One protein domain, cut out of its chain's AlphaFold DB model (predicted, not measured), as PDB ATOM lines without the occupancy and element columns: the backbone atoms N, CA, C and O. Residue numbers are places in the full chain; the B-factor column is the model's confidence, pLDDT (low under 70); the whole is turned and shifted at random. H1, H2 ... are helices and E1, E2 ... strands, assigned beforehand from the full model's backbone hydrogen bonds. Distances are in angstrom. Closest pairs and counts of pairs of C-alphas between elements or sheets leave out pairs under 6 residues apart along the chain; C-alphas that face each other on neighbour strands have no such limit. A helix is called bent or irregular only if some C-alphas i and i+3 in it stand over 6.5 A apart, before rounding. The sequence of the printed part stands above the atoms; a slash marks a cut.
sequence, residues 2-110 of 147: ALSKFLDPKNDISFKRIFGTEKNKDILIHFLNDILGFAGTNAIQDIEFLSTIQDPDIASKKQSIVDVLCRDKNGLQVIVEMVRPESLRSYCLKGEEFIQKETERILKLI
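Overview. This is residues 2 to 110 of the 147 residues of the protein "PD-(D/E)XK nuclease transposase family protein" of Wolbachia endosymbiont of Drosophila ananassae (UniProt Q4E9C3). A small antiparallel sheet, E1 E2 E3, has H2 packed over one face, and the long helix H3 sticks out from this body as a free arm. H1 makes a corner with H2, and the long link of residues 50 to 67 folds back on itself. The printed part has 109 residues, with three named helices and three named strands in the order H1 H2 E1 E2 E3 H3, and is mostly helix. It is loose, with a radius of gyration of the C-alphas of 19.1 A and spans of 57 by 45 by 34 A.

Arrangement. H1, residues 12 to 19, and H2, residues 22 to 36, touch only at the corner, about perpendicular at 87 degrees; their closest C-alphas, Phe 19 and Leu 28, are 5.2 A apart. H2 is irregular, with C-alphas 23 and 26 7.9 A apart. E1, residues 47 to 49, E2, residues 68 to 72, and E3, residues 77 to 80, form a meander, each strand the antiparallel neighbour of the one before. H2 is on this sheet at a height of 9.3 A, making two layers, a helix on one face of a sheet; its closest C-alphas to E1, Lys 25 and Ile 47, are 7.3 A apart. In hairpin E1 and E2, N 48 and O 71 are within hydrogen-bond range at 2.8 A; in hairpin E2 and E3, N 78 and O 70 at 2.9 A. H3, residues 85 to 109, stands free and is not on the sheet. Every O i to N i+4 pair is within hydrogen-bond range in H1, 9 of 11 in H2 and 20 of 21 in H3.

Along the chain. H1 begins at C-alpha 12 (-18.165, 26.474, 32.934). H2 is 20.8 A long, E2 13.2 A, and H3 35.8 A, ending at C-alpha 109 (20.295, 3.305, 31.105).

Size, cuts and confidence. The C-alphas farthest apart, Lys 5 and Ile 110, are 60.9 A apart. The printed part has no cut. The E1 to E2 link is long. Residues 2 to 4 and 87 to 92 have pLDDT under 70.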
ATOM      1  N   ALA A   2     -18.430  43.750  22.386       49.53
ATOM      2  CA  ALA A   2     -19.880  43.786  22.535       49.53
ATOM      3  C   ALA A   2     -20.308  42.641  23.467       49.53
ATOM      4  O   ALA A   2     -19.910  41.500  23.248       49.53
ATOM      5  N   LEU A   3     -21.079  42.951  24.511       58.59
ATOM      6  CA  LEU A   3     -21.768  41.949  25.321       58.59
ATOM      7  C   LEU A   3     -22.733  41.199  24.395       58.59
ATOM      8  O   LEU A   3     -23.780  41.729  24.017       58.59
ATOM      9  N   SER A   4     -22.360  39.992  23.973       63.97
ATOM     10  CA  SER A   4     -23.277  39.102  23.271       63.97
ATOM     11  C   SER A   4     -24.450  38.799  24.201       63.97
ATOM     12  O   SER A   4     -24.257  38.440  25.358       63.97
ATOM     13  N   LYS A   5     -25.682  38.924  23.699       70.31
ATOM     14  CA  LYS A   5     -26.907  38.620  24.462       70.31
ATOM     15  C   LYS A   5     -27.052  37.133  24.836       70.31
ATOM     16  O   LYS A   5     -28.012  36.773  25.510       70.31
ATOM     17  N   PHE A   6     -26.127  36.285  24.391       78.81
ATOM     18  CA  PHE A   6     -26.163  34.837  24.545       78.81
ATOM     19  C   PHE A   6     -25.020  34.350  25.438       78.81
ATOM     20  O   PHE A   6     -23.915  34.895  25.398       78.81
ATOM     21  N   LEU A   7     -25.315  33.319  26.232       81.38
ATOM     22  CA  LEU A   7     -24.343  32.591  27.043       81.38
ATOM     23  C   LEU A   7     -23.468  31.726  26.129       81.38
ATOM     24  O   LEU A   7     -23.988  31.013  25.275       81.38
ATOM     25  N   ASP A   8     -22.152  31.769  26.333       86.81
ATOM     26  CA  ASP A   8     -21.227  30.832  25.694       86.81
ATOM     27  C   ASP A   8     -21.299  29.483  26.432       86.81
ATOM     28  O   ASP A   8     -20.953  29.455  27.617       86.81
ATOM     29  N   PRO A   9     -21.729  28.379  25.788       86.94
ATOM     30  CA  PRO A   9     -21.811  27.064  26.422       86.94
ATOM     31  C   PRO A   9     -20.438  26.473  26.769       86.94
ATOM     32  O   PRO A   9     -20.378  25.538  27.555       86.94
ATOM     33  N   LYS A  10     -19.335  27.014  26.228       87.69
ATOM     34  CA  LYS A  10     -17.964  26.613  26.591       87.69
ATOM     35  C   LYS A  10     -17.500  27.220  27.916       87.69
ATOM     36  O   LYS A  10     -16.440  26.855  28.424       87.69
ATOM     37  N   ASN A  11     -18.248  28.184  28.455       88.50
ATOM     38  CA  ASN A  11     -18.030  28.684  29.801       88.50
ATOM     39  C   ASN A  11     -18.594  27.688  30.819       88.50
ATOM     40  O   ASN A  11     -19.730  27.242  30.680       88.50
ATOM     41  N   ASP A  12     -17.827  27.425  31.873       86.25
ATOM     42  CA  ASP A  12     -18.165  26.474  32.934       86.25
ATOM     43  C   ASP A  12     -19.566  26.692  33.547       86.25
ATOM     44  O   ASP A  12     -20.377  25.775  33.653       86.25
ATOM     45  N   ILE A  13     -19.911  27.943  33.871       89.56
ATOM     46  CA  ILE A  13     -21.204  28.283  34.484       89.56
ATOM     47  C   ILE A  13     -22.351  28.003  33.510       89.56
ATOM     48  O   ILE A  13     -23.404  27.497  33.904       89.56
ATOM     49  N   SER A  14     -22.168  28.361  32.240       91.38
ATOM     50  CA  SER A  14     -23.172  28.138  31.202       91.38
ATOM     51  C   SER A  14     -23.351  26.648  30.934       91.38
ATOM     52  O   SER A  14     -24.486  26.183  30.872       91.38
ATOM     53  N   PHE A  15     -22.246  25.903  30.835       93.00
ATOM     54  CA  PHE A  15     -22.240  24.459  30.642       93.00
ATOM     55  C   PHE A  15     -23.022  23.755  31.753       93.00
ATOM     56  O   PHE A  15     -24.005  23.068  31.479       93.00
ATOM     57  N   LYS A  16     -22.676  24.030  33.018       92.06
ATOM     58  CA  LYS A  16     -23.361  23.469  34.192       92.06
ATOM     59  C   LYS A  16     -24.837  23.850  34.256       92.06
ATOM     60  O   LYS A  16     -25.661  23.040  34.661       92.06
ATOM     61  N   ARG A  17     -25.217  25.055  33.822       92.06
ATOM     62  CA  ARG A  17     -26.636  25.446  33.742       92.06
ATOM     63  C   ARG A  17     -27.398  24.684  32.664       92.06
ATOM     64  O   ARG A  17     -28.550  24.327  32.889       92.06
ATOM     65  N   ILE A  18     -26.787  24.474  31.502       93.62
ATOM     66  CA  ILE A  18     -27.429  23.791  30.376       93.62
ATOM     67  C   ILE A  18     -27.541  22.294  30.665       93.62
ATOM     68  O   ILE A  18     -28.626  21.750  30.527       93.62
ATOM     69  N   PHE A  19     -26.463  21.655  31.121       95.25
ATOM     70  CA  PHE A  19     -26.378  20.197  31.219       95.25
ATOM     71  C   PHE A  19     -26.459  19.642  32.643       95.25
ATOM     72  O   PHE A  19     -26.779  18.476  32.813       95.25
ATOM     73  N   GLY A  20     -26.185  20.438  33.676       92.81
ATOM     74  CA  GLY A  20     -26.065  19.975  35.066       92.81
ATOM     75  C   GLY A  20     -27.275  20.270  35.956       92.81
ATOM     76  O   GLY A  20     -27.127  20.321  37.174       92.81
ATOM     77  N   THR A  21     -28.455  20.539  35.386       93.75
ATOM     78  CA  THR A  21     -29.666  20.834  36.171       93.75
ATOM     79  C   THR A  21     -30.811  19.893  35.821       93.75
ATOM     80  O   THR A  21     -31.053  19.613  34.650       93.75
ATOM     81  N   GLU A  22     -31.580  19.481  36.834       94.56
ATOM     82  CA  GLU A  22     -32.756  18.607  36.668       94.56
ATOM     83  C   GLU A  22     -33.773  19.157  35.661       94.56
ATOM     84  O   GLU A  22     -34.381  18.404  34.905       94.56
ATOM     85  N   LYS A  23     -33.937  20.485  35.610       95.00
ATOM     86  CA  LYS A  23     -34.870  21.144  34.687       95.00
ATOM     87  C   LYS A  23     -34.506  20.924  33.214       95.00
ATOM     88  O   LYS A  23     -35.406  20.913  32.385       95.00
ATOM     89  N   ASN A  24     -33.219  20.778  32.916       94.12
ATOM     90  CA  ASN A  24     -32.689  20.663  31.558       94.12
ATOM     91  C   ASN A  24     -32.172  19.242  31.272       94.12
ATOM     92  O   ASN A  24     -31.284  19.041  30.441       94.12
ATOM     93  N   LYS A  25     -32.680  18.249  32.008       95.50
ATOM     94  CA  LYS A  25     -32.270  16.849  31.888       95.50
ATOM     95  C   LYS A  25     -32.467  16.304  30.471       95.50
ATOM     96  O   LYS A  25     -31.614  15.586  29.960       95.50
ATOM     97  N   ASP A  26     -33.571  16.676  29.838       96.88
ATOM     98  CA  ASP A  26     -33.905  16.356  28.452       96.88
ATOM     99  C   ASP A  26     -32.810  16.803  27.472       96.88
ATOM    100  O   ASP A  26     -32.400  16.025  26.612       96.88
ATOM    101  N   ILE A  27     -32.269  18.012  27.651       96.50
ATOM    102  CA  ILE A  27     -31.179  18.542  26.822       96.50
ATOM    103  C   ILE A  27     -29.938  17.650  26.928       96.50
ATOM    104  O   ILE A  27     -29.329  17.325  25.908       96.50
ATOM    105  N   LEU A  28     -29.569  17.233  28.143       96.06
ATOM    106  CA  LEU A  28     -28.428  16.340  28.345       96.06
ATOM    107  C   LEU A  28     -28.673  14.955  27.733       96.06
ATOM    108  O   LEU A  28     -27.790  14.430  27.066       96.06
ATOM    109  N   ILE A  29     -29.865  14.382  27.906       96.94
ATOM    110  CA  ILE A  29     -30.213  13.077  27.327       96.94
ATOM    111  C   ILE A  29     -30.100  13.108  25.800       96.94
ATOM    112  O   ILE A  29     -29.462  12.233  25.216       96.94
ATOM    113  N   HIS A  30     -30.678  14.122  25.151       97.00
ATOM    114  CA  HIS A  30     -30.586  14.279  23.699       97.00
ATOM    115  C   HIS A  30     -29.136  14.423  23.242       97.00
ATOM    116  O   HIS A  30     -28.695  13.698  22.356       97.00
ATOM    117  N   PHE A  31     -28.370  15.284  23.913       95.50
ATOM    118  CA  PHE A  31     -26.955  15.484  23.622       95.50
ATOM    119  C   PHE A  31     -26.134  14.192  23.732       95.50
ATOM    120  O   PHE A  31     -25.325  13.900  22.852       95.50
ATOM    121  N   LEU A  32     -26.346  13.404  24.791       95.50
ATOM    122  CA  LEU A  32     -25.647  12.135  24.991       95.50
ATOM    123  C   LEU A  32     -26.033  11.101  23.937       95.50
ATOM    124  O   LEU A  32     -25.148  10.453  23.383       95.50
ATOM    125  N   ASN A  33     -27.325  10.961  23.637       96.50
ATOM    126  CA  ASN A  33     -27.783  10.032  22.608       96.50
ATOM    127  C   ASN A  33     -27.202  10.385  21.232       96.50
ATOM    128  O   ASN A  33     -26.722   9.491  20.537       96.50
ATOM    129  N   ASP A  34     -27.161  11.673  20.878       96.44
ATOM    130  CA  ASP A  34     -26.623  12.141  19.597       96.44
ATOM    131  C   ASP A  34     -25.109  11.909  19.483       96.44
ATOM    132  O   ASP A  34     -24.630  11.423  18.458       96.44
ATOM    133  N   ILE A  35     -24.340  12.227  20.531       93.81
ATOM    134  CA  ILE A  35     -22.874  12.092  20.505       93.81
ATOM    135  C   ILE A  35     -22.425  10.635  20.596       93.81
ATOM    136  O   ILE A  35     -21.447  10.256  19.952       93.81
ATOM    137  N   LEU A  36     -23.109   9.822  21.399       92.12
ATOM    138  CA  LEU A  36     -22.765   8.411  21.587       92.12
ATOM    139  C   LEU A  36     -23.408   7.505  20.526       92.12
ATOM    140  O   LEU A  36     -23.096   6.316  20.474       92.12
ATOM    141  N   GLY A  37     -24.287   8.045  19.677       93.69
ATOM    142  CA  GLY A  37     -24.994   7.286  18.646       93.69
ATOM    143  C   GLY A  37     -25.992   6.280  19.221       93.69
ATOM    144  O   GLY A  37     -26.230   5.228  18.625       93.69
ATOM    145  N   PHE A  38     -26.560   6.563  20.393       93.75
ATOM    146  CA  PHE A  38     -27.548   5.694  21.020       93.75
ATOM    147  C   PHE A  38     -28.928   5.919  20.403       93.75
ATOM    148  O   PHE A  38     -29.460   7.027  20.394       93.75
ATOM    149  N   ALA A  39     -29.526   4.841  19.899       91.81
ATOM    150  CA  ALA A  39     -30.826   4.859  19.243       91.81
ATOM    151  C   ALA A  39     -31.643   3.602  19.576       91.81
ATOM    152  O   ALA A  39     -31.114   2.585  20.036       91.81
ATOM    153  N   GLY A  40     -32.951   3.671  19.321       91.31
ATOM    154  CA  GLY A  40     -33.868   2.549  19.515       91.31
ATOM    155  C   GLY A  40     -33.898   2.073  20.966       91.31
ATOM    156  O   GLY A  40     -34.141   2.855  21.881       91.31
ATOM    157  N   THR A  41     -33.643   0.783  21.178       88.81
ATOM    158  CA  THR A  41     -33.671   0.155  22.509       88.81
ATOM    159  C   THR A  41     -32.547   0.619  23.429       88.81
ATOM    160  O   THR A  41     -32.694   0.521  24.642       88.81
ATOM    161  N   ASN A  42     -31.445   1.123  22.866       88.94
ATOM    162  CA  ASN A  42     -30.264   1.544  23.623       88.94
ATOM    163  C   ASN A  42     -30.268   3.048  23.928       88.94
ATOM    164  O   ASN A  42     -29.336   3.540  24.556       88.94
ATOM    165  N   ALA A  43     -31.282   3.783  23.460       94.69
ATOM    166  CA  ALA A  43     -31.410   5.203  23.742       94.69
ATOM    167  C   ALA A  43     -31.595   5.431  25.247       94.69
ATOM    168  O   ALA A  43     -32.449   4.807  25.883       94.69
ATOM    169  N   ILE A  44     -30.830   6.372  25.793       95.75
ATOM    170  CA  ILE A  44     -31.017   6.864  27.155       95.75
ATOM    171  C   ILE A  44     -32.393   7.525  27.207       95.75
ATOM    172  O   ILE A  44     -32.686   8.422  26.414       95.75
ATOM    173  N   GLN A  45     -33.242   7.064  28.123       95.50
ATOM    174  CA  GLN A  45     -34.599   7.594  28.296       95.50
ATOM    175  C   GLN A  45     -34.721   8.504  29.511       95.50
ATOM    176  O   GLN A  45     -35.631   9.323  29.580       95.50
ATOM    177  N   ASP A  46     -33.858   8.310  30.501       96.19
ATOM    178  CA  ASP A  46     -33.825   9.102  31.720       96.19
ATOM    179  C   ASP A  46     -32.435   9.013  32.332       96.19
ATOM    180  O   ASP A  46     -31.692   8.071  32.067       96.19
ATOM    181  N   ILE A  47     -32.102   9.970  33.184       96.62
ATOM    182  CA  ILE A  47     -30.852   9.961  33.931       96.62
ATOM    183  C   ILE A  47     -31.083  10.456  35.352       96.62
ATOM    184  O   ILE A  47     -31.939  11.293  35.619       96.62
ATOM    185  N   GLU A  48     -30.270   9.979  36.273       97.06
ATOM    186  CA  GLU A  48     -30.153  10.499  37.627       97.06
ATOM    187  C   GLU A  48     -28.838  11.269  37.736       97.06
ATOM    188  O   GLU A  48     -27.783  10.718  37.416       97.06
ATOM    189  N   PHE A  49     -28.880  12.530  38.170       96.38
ATOM    190  CA  PHE A  49     -27.660  13.274  38.473       96.38
ATOM    191  C   PHE A  49     -27.053  12.767  39.782       96.38
ATOM    192  O   PHE A  49     -27.741  12.630  40.792       96.38
ATOM    193  N   LEU A  50     -25.752  12.498  39.764       94.12
ATOM    194  CA  LEU A  50     -25.003  12.026  40.925       94.12
ATOM    195  C   LEU A  50     -24.085  13.132  41.465       94.12
ATOM    196  O   LEU A  50     -23.884  14.169  40.832       94.12
ATOM    197  N   SER A  51     -23.501  12.895  42.644       92.12
ATOM    198  CA  SER A  51     -22.517  13.807  43.233       92.12
ATOM    199  C   SER A  51     -21.323  13.997  42.298       92.12
ATOM    200  O   SER A  51     -20.617  13.046  41.966       92.12
ATOM    201  N   THR A  52     -21.056  15.243  41.924       90.12
ATOM    202  CA  THR A  52     -19.878  15.609  41.130       90.12
ATOM    203  C   THR A  52     -18.587  15.576  41.940       90.12
ATOM    204  O   THR A  52     -17.498  15.541  41.373       90.12
ATOM    205  N   ILE A  53     -18.700  15.562  43.266       89.06
ATOM    206  CA  ILE A  53     -17.573  15.374  44.168       89.06
ATOM    207  C   ILE A  53     -17.233  13.884  44.185       89.06
ATOM    208  O   ILE A  53     -18.051  13.067  44.605       89.06
ATOM    209  N   GLN A  54     -16.036  13.558  43.711       81.69
ATOM    210  CA  GLN A  54     -15.472  12.216  43.690       81.69
ATOM    211  C   GLN A  54     -14.415  12.119  44.787       81.69
ATOM    212  O   GLN A  54     -13.319  12.690  44.681       81.69
ATOM    213  N   ASP A  55     -14.777  11.423  45.860       79.44
ATOM    214  CA  ASP A  55     -13.886  11.207  46.986       79.44
ATOM    215  C   ASP A  55     -12.769  10.223  46.619       79.44
ATOM    216  O   ASP A  55     -13.000   9.234  45.924       79.44
ATOM    217  N   PRO A  56     -11.532  10.490  47.057       75.31
ATOM    218  CA  PRO A  56     -10.422   9.608  46.766       75.31
ATOM    219  C   PRO A  56     -10.470   8.341  47.630       75.31
ATOM    220  O   PRO A  56     -10.588   8.423  48.850       75.31
ATOM    221  N   ASP A  57     -10.204   7.180  47.025       74.81
ATOM    222  CA  ASP A  57     -10.078   5.903  47.757       74.81
ATOM    223  C   ASP A  57      -8.917   5.884  48.769       74.81
ATOM    224  O   ASP A  57      -8.842   5.029  49.650       74.81
ATOM    225  N   ILE A  58      -7.958   6.803  48.616       77.56
ATOM    226  CA  ILE A  58      -6.753   6.898  49.441       77.56
ATOM    227  C   ILE A  58      -6.668   8.315  49.996       77.56
ATOM    228  O   ILE A  58      -6.637   9.272  49.226       77.56
ATOM    229  N   ALA A  59      -6.528   8.452  51.315       70.75
ATOM    230  CA  ALA A  59      -6.501   9.746  52.009       70.75
ATOM    231  C   ALA A  59      -5.409  10.727  51.522       70.75
ATOM    232  O   ALA A  59      -5.504  11.925  51.766       70.75
ATOM    233  N   SER A  60      -4.366  10.237  50.843       73.31
ATOM    234  CA  SER A  60      -3.293  11.059  50.266       73.31
ATOM    235  C   SER A  60      -3.599  11.601  48.864       73.31
ATOM    236  O   SER A  60      -2.868  12.465  48.375       73.31
ATOM    237  N   LYS A  61      -4.642  11.102  48.192       72.88
ATOM    238  CA  LYS A  61      -5.048  11.564  46.860       72.88
ATOM    239  C   LYS A  61      -5.938  12.804  46.972       72.88
ATOM    240  O   LYS A  61      -6.593  13.040  47.983       72.88
ATOM    241  N   LYS A  62      -5.952  13.613  45.911       75.12
ATOM    242  CA  LYS A  62      -6.812  14.798  45.823       75.12
ATOM    243  C   LYS A  62      -8.226  14.394  45.414       75.12
ATOM    244  O   LYS A  62      -8.391  13.537  44.551       75.12
ATOM    245  N   GLN A  63      -9.209  15.054  46.014       79.25
ATOM    246  CA  GLN A  63     -10.604  14.993  45.592       79.25
ATOM    247  C   GLN A  63     -10.738  15.548  44.170       79.25
ATOM    248  O   GLN A  63     -10.119  16.566  43.843       79.25
ATOM    249  N   SER A  64     -11.523  14.869  43.336       83.12
ATOM    250  CA  SER A  64     -11.831  15.324  41.980       83.12
ATOM    251  C   SER A  64     -13.254  15.860  41.942       83.12
ATOM    252  O   SER A  64     -14.147  15.291  42.563       83.12
ATOM    253  N   ILE A  65     -13.467  16.958  41.227       87.06
ATOM    254  CA  ILE A  65     -14.797  17.526  41.013       87.06
ATOM    255  C   ILE A  65     -15.027  17.517  39.513       87.06
ATOM    256  O   ILE A  65     -14.261  18.149  38.788       87.06
ATOM    257  N   VAL A  66     -16.046  16.782  39.079       91.06
ATOM    258  CA  VAL A  66     -16.435  16.701  37.667       91.06
ATOM    259  C   VAL A  66     -17.499  17.742  37.319       91.06
ATOM    260  O   VAL A  66     -18.187  18.252  38.209       91.06
ATOM    261  N   ASP A  67     -17.660  18.078  36.042       92.44
ATOM    262  CA  ASP A  67     -18.669  19.066  35.638       92.44
ATOM    263  C   ASP A  67     -20.092  18.511  35.751       92.44
ATOM    264  O   ASP A  67     -20.964  19.156  36.342       92.44
ATOM    265  N   VAL A  68     -20.318  17.313  35.206       94.88
ATOM    266  CA  VAL A  68     -21.587  16.582  35.285       94.88
ATOM    267  C   VAL A  68     -21.311  15.088  35.436       94.88
ATOM    268  O   VAL A  68     -20.531  14.508  34.682       94.88
ATOM    269  N   LEU A  69     -22.001  14.454  36.383       94.94
ATOM    270  CA  LEU A  69     -22.052  13.003  36.525       94.94
ATOM    271  C   LEU A  69     -23.510  12.557  36.544       94.94
ATOM    272  O   LEU A  69     -24.310  13.079  37.324       94.94
ATOM    273  N   CYS A  70     -23.848  11.576  35.715       96.31
ATOM    274  CA  CYS A  70     -25.189  11.012  35.693       96.31
ATOM    275  C   CYS A  70     -25.200   9.500  35.468       96.31
ATOM    276  O   CYS A  70     -24.231   8.921  34.975       96.31
ATOM    277  N   ARG A  71     -26.319   8.865  35.815       96.38
ATOM    278  CA  ARG A  71     -26.558   7.431  35.636       96.38
ATOM    279  C   ARG A  71     -27.884   7.179  34.925       96.38
ATOM    280  O   ARG A  71     -28.905   7.694  35.364       96.38
ATOM    281  N   ASP A  72     -27.872   6.372  33.869       95.19
ATOM    282  CA  ASP A  72     -29.094   5.894  33.199       95.19
ATOM    283  C   ASP A  72     -29.722   4.704  33.956       95.19
ATOM    284  O   ASP A  72     -29.086   4.061  34.796       95.19
ATOM    285  N   LYS A  73     -30.972   4.369  33.624       93.25
ATOM    286  CA  LYS A  73     -31.752   3.248  34.175       93.25
ATOM    287  C   LYS A  73     -31.039   1.900  34.072       93.25
ATOM    288  O   LYS A  73     -31.244   1.036  34.921       93.25
ATOM    289  N   ASN A  74     -30.192   1.724  33.060       91.19
ATOM    290  CA  ASN A  74     -29.411   0.503  32.857       91.19
ATOM    291  C   ASN A  74     -28.140   0.438  33.727       91.19
ATOM    292  O   ASN A  74     -27.364  -0.509  33.623       91.19
ATOM    293  N   GLY A  75     -27.890   1.448  34.567       91.38
ATOM    294  CA  GLY A  75     -26.703   1.538  35.416       91.38
ATOM    295  C   GLY A  75     -25.472   2.131  34.724       91.38
ATOM    296  O   GLY A  75     -24.430   2.255  35.368       91.38
ATOM    297  N   LEU A  76     -25.580   2.537  33.452       91.44
ATOM    298  CA  LEU A  76     -24.515   3.240  32.737       91.44
ATOM    299  C   LEU A  76     -24.237   4.582  33.417       91.44
ATOM    300  O   LEU A  76     -25.114   5.442  33.462       91.44
ATOM    301  N   GLN A  77     -23.017   4.757  33.925       94.31
ATOM    302  CA  GLN A  77     -22.546   6.022  34.480       94.31
ATOM    303  C   GLN A  77     -21.768   6.800  33.423       94.31
ATOM    304  O   GLN A  77     -20.878   6.253  32.773       94.31
ATOM    305  N   VAL A  78     -22.101   8.078  33.271       93.50
ATOM    306  CA  VAL A  78     -21.497   8.977  32.288       93.50
ATOM    307  C   VAL A  78     -20.955  10.202  33.010       93.50
ATOM    308  O   VAL A  78     -21.689  10.896  33.713       93.50
ATOM    309  N   ILE A  79     -19.661  10.459  32.816       94.44
ATOM    310  CA  ILE A  79     -18.992  11.696  33.222       94.44
ATOM    311  C   ILE A  79     -18.898  12.586  31.987       94.44
ATOM    312  O   ILE A  79     -18.394  12.150  30.951       94.44
ATOM    313  N   VAL A  80     -19.367  13.826  32.099       93.50
ATOM    314  CA  VAL A  80     -19.277  14.820  31.027       93.50
ATOM    315  C   VAL A  80     -18.421  15.984  31.507       93.50
ATOM    316  O   VAL A  80     -18.756  16.623  32.499       93.50
ATOM    317  N   GLU A  81     -17.338  16.257  30.777       90.88
ATOM    318  CA  GLU A  81     -16.353  17.301  31.080       90.88
ATOM    319  C   GLU A  81     -16.262  18.304  29.931       90.88
ATOM    320  O   GLU A  81     -16.078  17.920  28.769       90.88
ATOM    321  N   MET A  82     -16.333  19.599  30.242       89.56
ATOM    322  CA  MET A  82     -16.129  20.643  29.244       89.56
ATOM    323  C   MET A  82     -14.648  21.004  29.158       89.56
ATOM    324  O   MET A  82     -14.111  21.785  29.944       89.56
ATOM    325  N   VAL A  83     -13.971  20.492  28.132       84.44
ATOM    326  CA  VAL A  83     -12.534  20.720  27.981       84.44
ATOM    327  C   VAL A  83     -12.242  21.828  26.973       84.44
ATOM    328  O   VAL A  83     -12.656  21.780  25.814       84.44
ATOM    329  N   ARG A  84     -11.457  22.836  27.380       81.50
ATOM    330  CA  ARG A  84     -10.936  23.827  26.429       81.50
ATOM    331  C   ARG A  84      -9.817  23.192  25.587       81.50
ATOM    332  O   ARG A  84      -8.851  22.674  26.154       81.50
ATOM    333  N   PRO A  85      -9.881  23.264  24.248       72.56
ATOM    334  CA  PRO A  85      -8.893  22.616  23.382       72.56
ATOM    335  C   PRO A  85      -7.473  23.172  23.574       72.56
ATOM    336  O   PRO A  85      -6.495  22.438  23.454       72.56
ATOM    337  N   GLU A  86      -7.345  24.449  23.945       71.38
ATOM    338  CA  GLU A  86      -6.051  25.078  24.228       71.38
ATOM    339  C   GLU A  86      -5.334  24.437  25.426       71.38
ATOM    340  O   GLU A  86      -4.126  24.202  25.372       71.38
ATOM    341  N   SER A  87      -6.077  24.063  26.474       65.19
ATOM    342  CA  SER A  87      -5.509  23.314  27.599       65.19
ATOM    343  C   SER A  87      -5.043  21.924  27.173       65.19
ATOM    344  O   SER A  87      -3.921  21.547  27.502       65.19
ATOM    345  N   LEU A  88      -5.847  21.180  26.400       65.69
ATOM    346  CA  LEU A  88      -5.486  19.824  25.961       65.69
ATOM    347  C   LEU A  88      -4.209  19.807  25.142       65.69
ATOM    348  O   LEU A  88      -3.355  18.968  25.390       65.69
ATOM    349  N   ARG A  89      -4.034  20.760  24.222       64.62
ATOM    350  CA  ARG A  89      -2.821  20.814  23.405       64.62
ATOM    351  C   ARG A  89      -1.573  20.936  24.276       64.62
ATOM    352  O   ARG A  89      -0.612  20.215  24.047       64.62
ATOM    353  N   SER A  90      -1.592  21.780  25.310       63.28
ATOM    354  CA  SER A  90      -0.455  21.871  26.233       63.28
ATOM    355  C   SER A  90      -0.271  20.604  27.074       63.28
ATOM    356  O   SER A  90       0.874  20.226  27.304       63.28
ATOM    357  N   TYR A  91      -1.345  19.957  27.539       64.38
ATOM    358  CA  TYR A  91      -1.241  18.733  28.342       64.38
ATOM    359  C   TYR A  91      -0.772  17.528  27.521       64.38
ATOM    360  O   TYR A  91       0.131  16.827  27.968       64.38
ATOM    361  N   CYS A  92      -1.318  17.322  26.321       68.38
ATOM    362  CA  CYS A  92      -0.881  16.279  25.395       68.38
ATOM    363  C   CYS A  92       0.583  16.481  24.998       68.38
ATOM    364  O   CYS A  92       1.369  15.559  25.170       68.38
ATOM    365  N   LEU A  93       0.981  17.699  24.605       70.88
ATOM    366  CA  LEU A  93       2.377  17.992  24.252       70.88
ATOM    367  C   LEU A  93       3.337  17.771  25.431       70.88
ATOM    368  O   LEU A  93       4.406  17.205  25.249       70.88
ATOM    369  N   LYS A  94       2.958  18.171  26.653       71.44
ATOM    370  CA  LYS A  94       3.770  17.910  27.856       71.44
ATOM    371  C   LYS A  94       3.859  16.420  28.184       71.44
ATOM    372  O   LYS A  94       4.896  15.970  28.660       71.44
ATOM    373  N   GLY A  95       2.778  15.669  27.971       77.56
ATOM    374  CA  GLY A  95       2.759  14.218  28.132       77.56
ATOM    375  C   GLY A  95       3.670  13.526  27.120       77.56
ATOM    376  O   GLY A  95       4.478  12.692  27.510       77.56
ATOM    377  N   GLU A  96       3.596  13.924  25.851       79.44
ATOM    378  CA  GLU A  96       4.475  13.444  24.780       79.44
ATOM    379  C   GLU A  96       5.945  13.774  25.065       79.44
ATOM    380  O   GLU A  96       6.785  12.881  25.005       79.44
ATOM    381  N   GLU A  97       6.258  15.013  25.462       80.31
ATOM    382  CA  GLU A  97       7.617  15.429  25.835       80.31
ATOM    383  C   GLU A  97       8.141  14.633  27.041       80.31
ATOM    384  O   GLU A  97       9.292  14.195  27.052       80.31
ATOM    385  N   PHE A  98       7.297  14.404  28.053       85.44
ATOM    386  CA  PHE A  98       7.647  13.580  29.208       85.44
ATOM    387  C   PHE A  98       7.936  12.133  28.803       85.44
ATOM    388  O   PHE A  98       8.965  11.590  29.207       85.44
ATOM    389  N   ILE A  99       7.064  11.522  27.993       83.44
ATOM    390  CA  ILE A  99       7.254  10.161  27.478       83.44
ATOM    391  C   ILE A  99       8.558  10.092  26.688       83.44
ATOM    392  O   ILE A  99       9.382   9.233  26.969       83.44
ATOM    393  N   GLN A 100       8.794  11.029  25.769       80.94
ATOM    394  CA  GLN A 100      10.003  11.066  24.953       80.94
ATOM    395  C   GLN A 100      11.265  11.193  25.812       80.94
ATOM    396  O   GLN A 100      12.211  10.423  25.648       80.94
ATOM    397  N   LYS A 101      11.265  12.113  26.780       83.62
ATOM    398  CA  LYS A 101      12.391  12.321  27.693       83.62
ATOM    399  C   LYS A 101      12.667  11.096  28.562       83.62
ATOM    400  O   LYS A 101      13.830  10.759  28.785       83.62
ATOM    401  N   GLU A 102      11.626  10.432  29.058       86.06
ATOM    402  CA  GLU A 102      11.793   9.244  29.890       86.06
ATOM    403  C   GLU A 102      12.201   8.028  29.049       86.06
ATOM    404  O   GLU A 102      13.080   7.281  29.466       86.06
ATOM    405  N   THR A 103      11.681   7.872  27.827       84.25
ATOM    406  CA  THR A 103      12.157   6.870  26.862       84.25
ATOM    407  C   THR A 103      13.636   7.076  26.545       84.25
ATOM    408  O   THR A 103      14.408   6.129  26.638       84.25
ATOM    409  N   GLU A 104      14.074   8.303  26.249       84.44
ATOM    410  CA  GLU A 104      15.495   8.604  26.025       84.44
ATOM    411  C   GLU A 104      16.356   8.320  27.255       84.44
ATOM    412  O   GLU A 104      17.481   7.834  27.136       84.44
ATOM    413  N   ARG A 105      15.852   8.635  28.450       87.69
ATOM    414  CA  ARG A 105      16.537   8.333  29.705       87.69
ATOM    415  C   ARG A 105      16.672   6.825  29.908       87.69
ATOM    416  O   ARG A 105      17.754   6.376  30.264       87.69
ATOM    417  N   ILE A 106      15.612   6.056  29.665       82.00
ATOM    418  CA  ILE A 106      15.609   4.592  29.772       82.00
ATOM    419  C   ILE A 106      16.571   3.984  28.747       82.00
ATOM    420  O   ILE A 106      17.404   3.167  29.119       82.00
ATOM    421  N   LEU A 107      16.536   4.435  27.490       78.00
ATOM    422  CA  LEU A 107      17.451   3.973  26.440       78.00
ATOM    423  C   LEU A 107      18.925   4.245  26.771       78.00
ATOM    424  O   LEU A 107      19.784   3.474  26.367       78.00
ATOM    425  N   LYS A 108      19.229   5.308  27.528       79.19
ATOM    426  CA  LYS A 108      20.589   5.605  28.019       79.19
ATOM    427  C   LYS A 108      21.010   4.757  29.223       79.19
ATOM    428  O   LYS A 108      22.199   4.695  29.517       79.19
ATOM    429  N   LEU A 109      20.054   4.178  29.949       78.50
ATOM    430  CA  LEU A 109      20.295   3.305  31.105       78.50
ATOM    431  C   LEU A 109      20.393   1.827  30.714       78.50
ATOM    432  O   LEU A 109      20.882   1.022  31.502       78.50
ATOM    433  N   ILE A 110      19.925   1.473  29.519       79.88
ATOM    434  CA  ILE A 110      20.140   0.162  28.917       79.88
ATOM    435  C   ILE A 110      21.547   0.188  28.303       79.88
ATOM    436  O   ILE A 110      21.784   0.890  27.322       79.88
TER     437      ILE A 110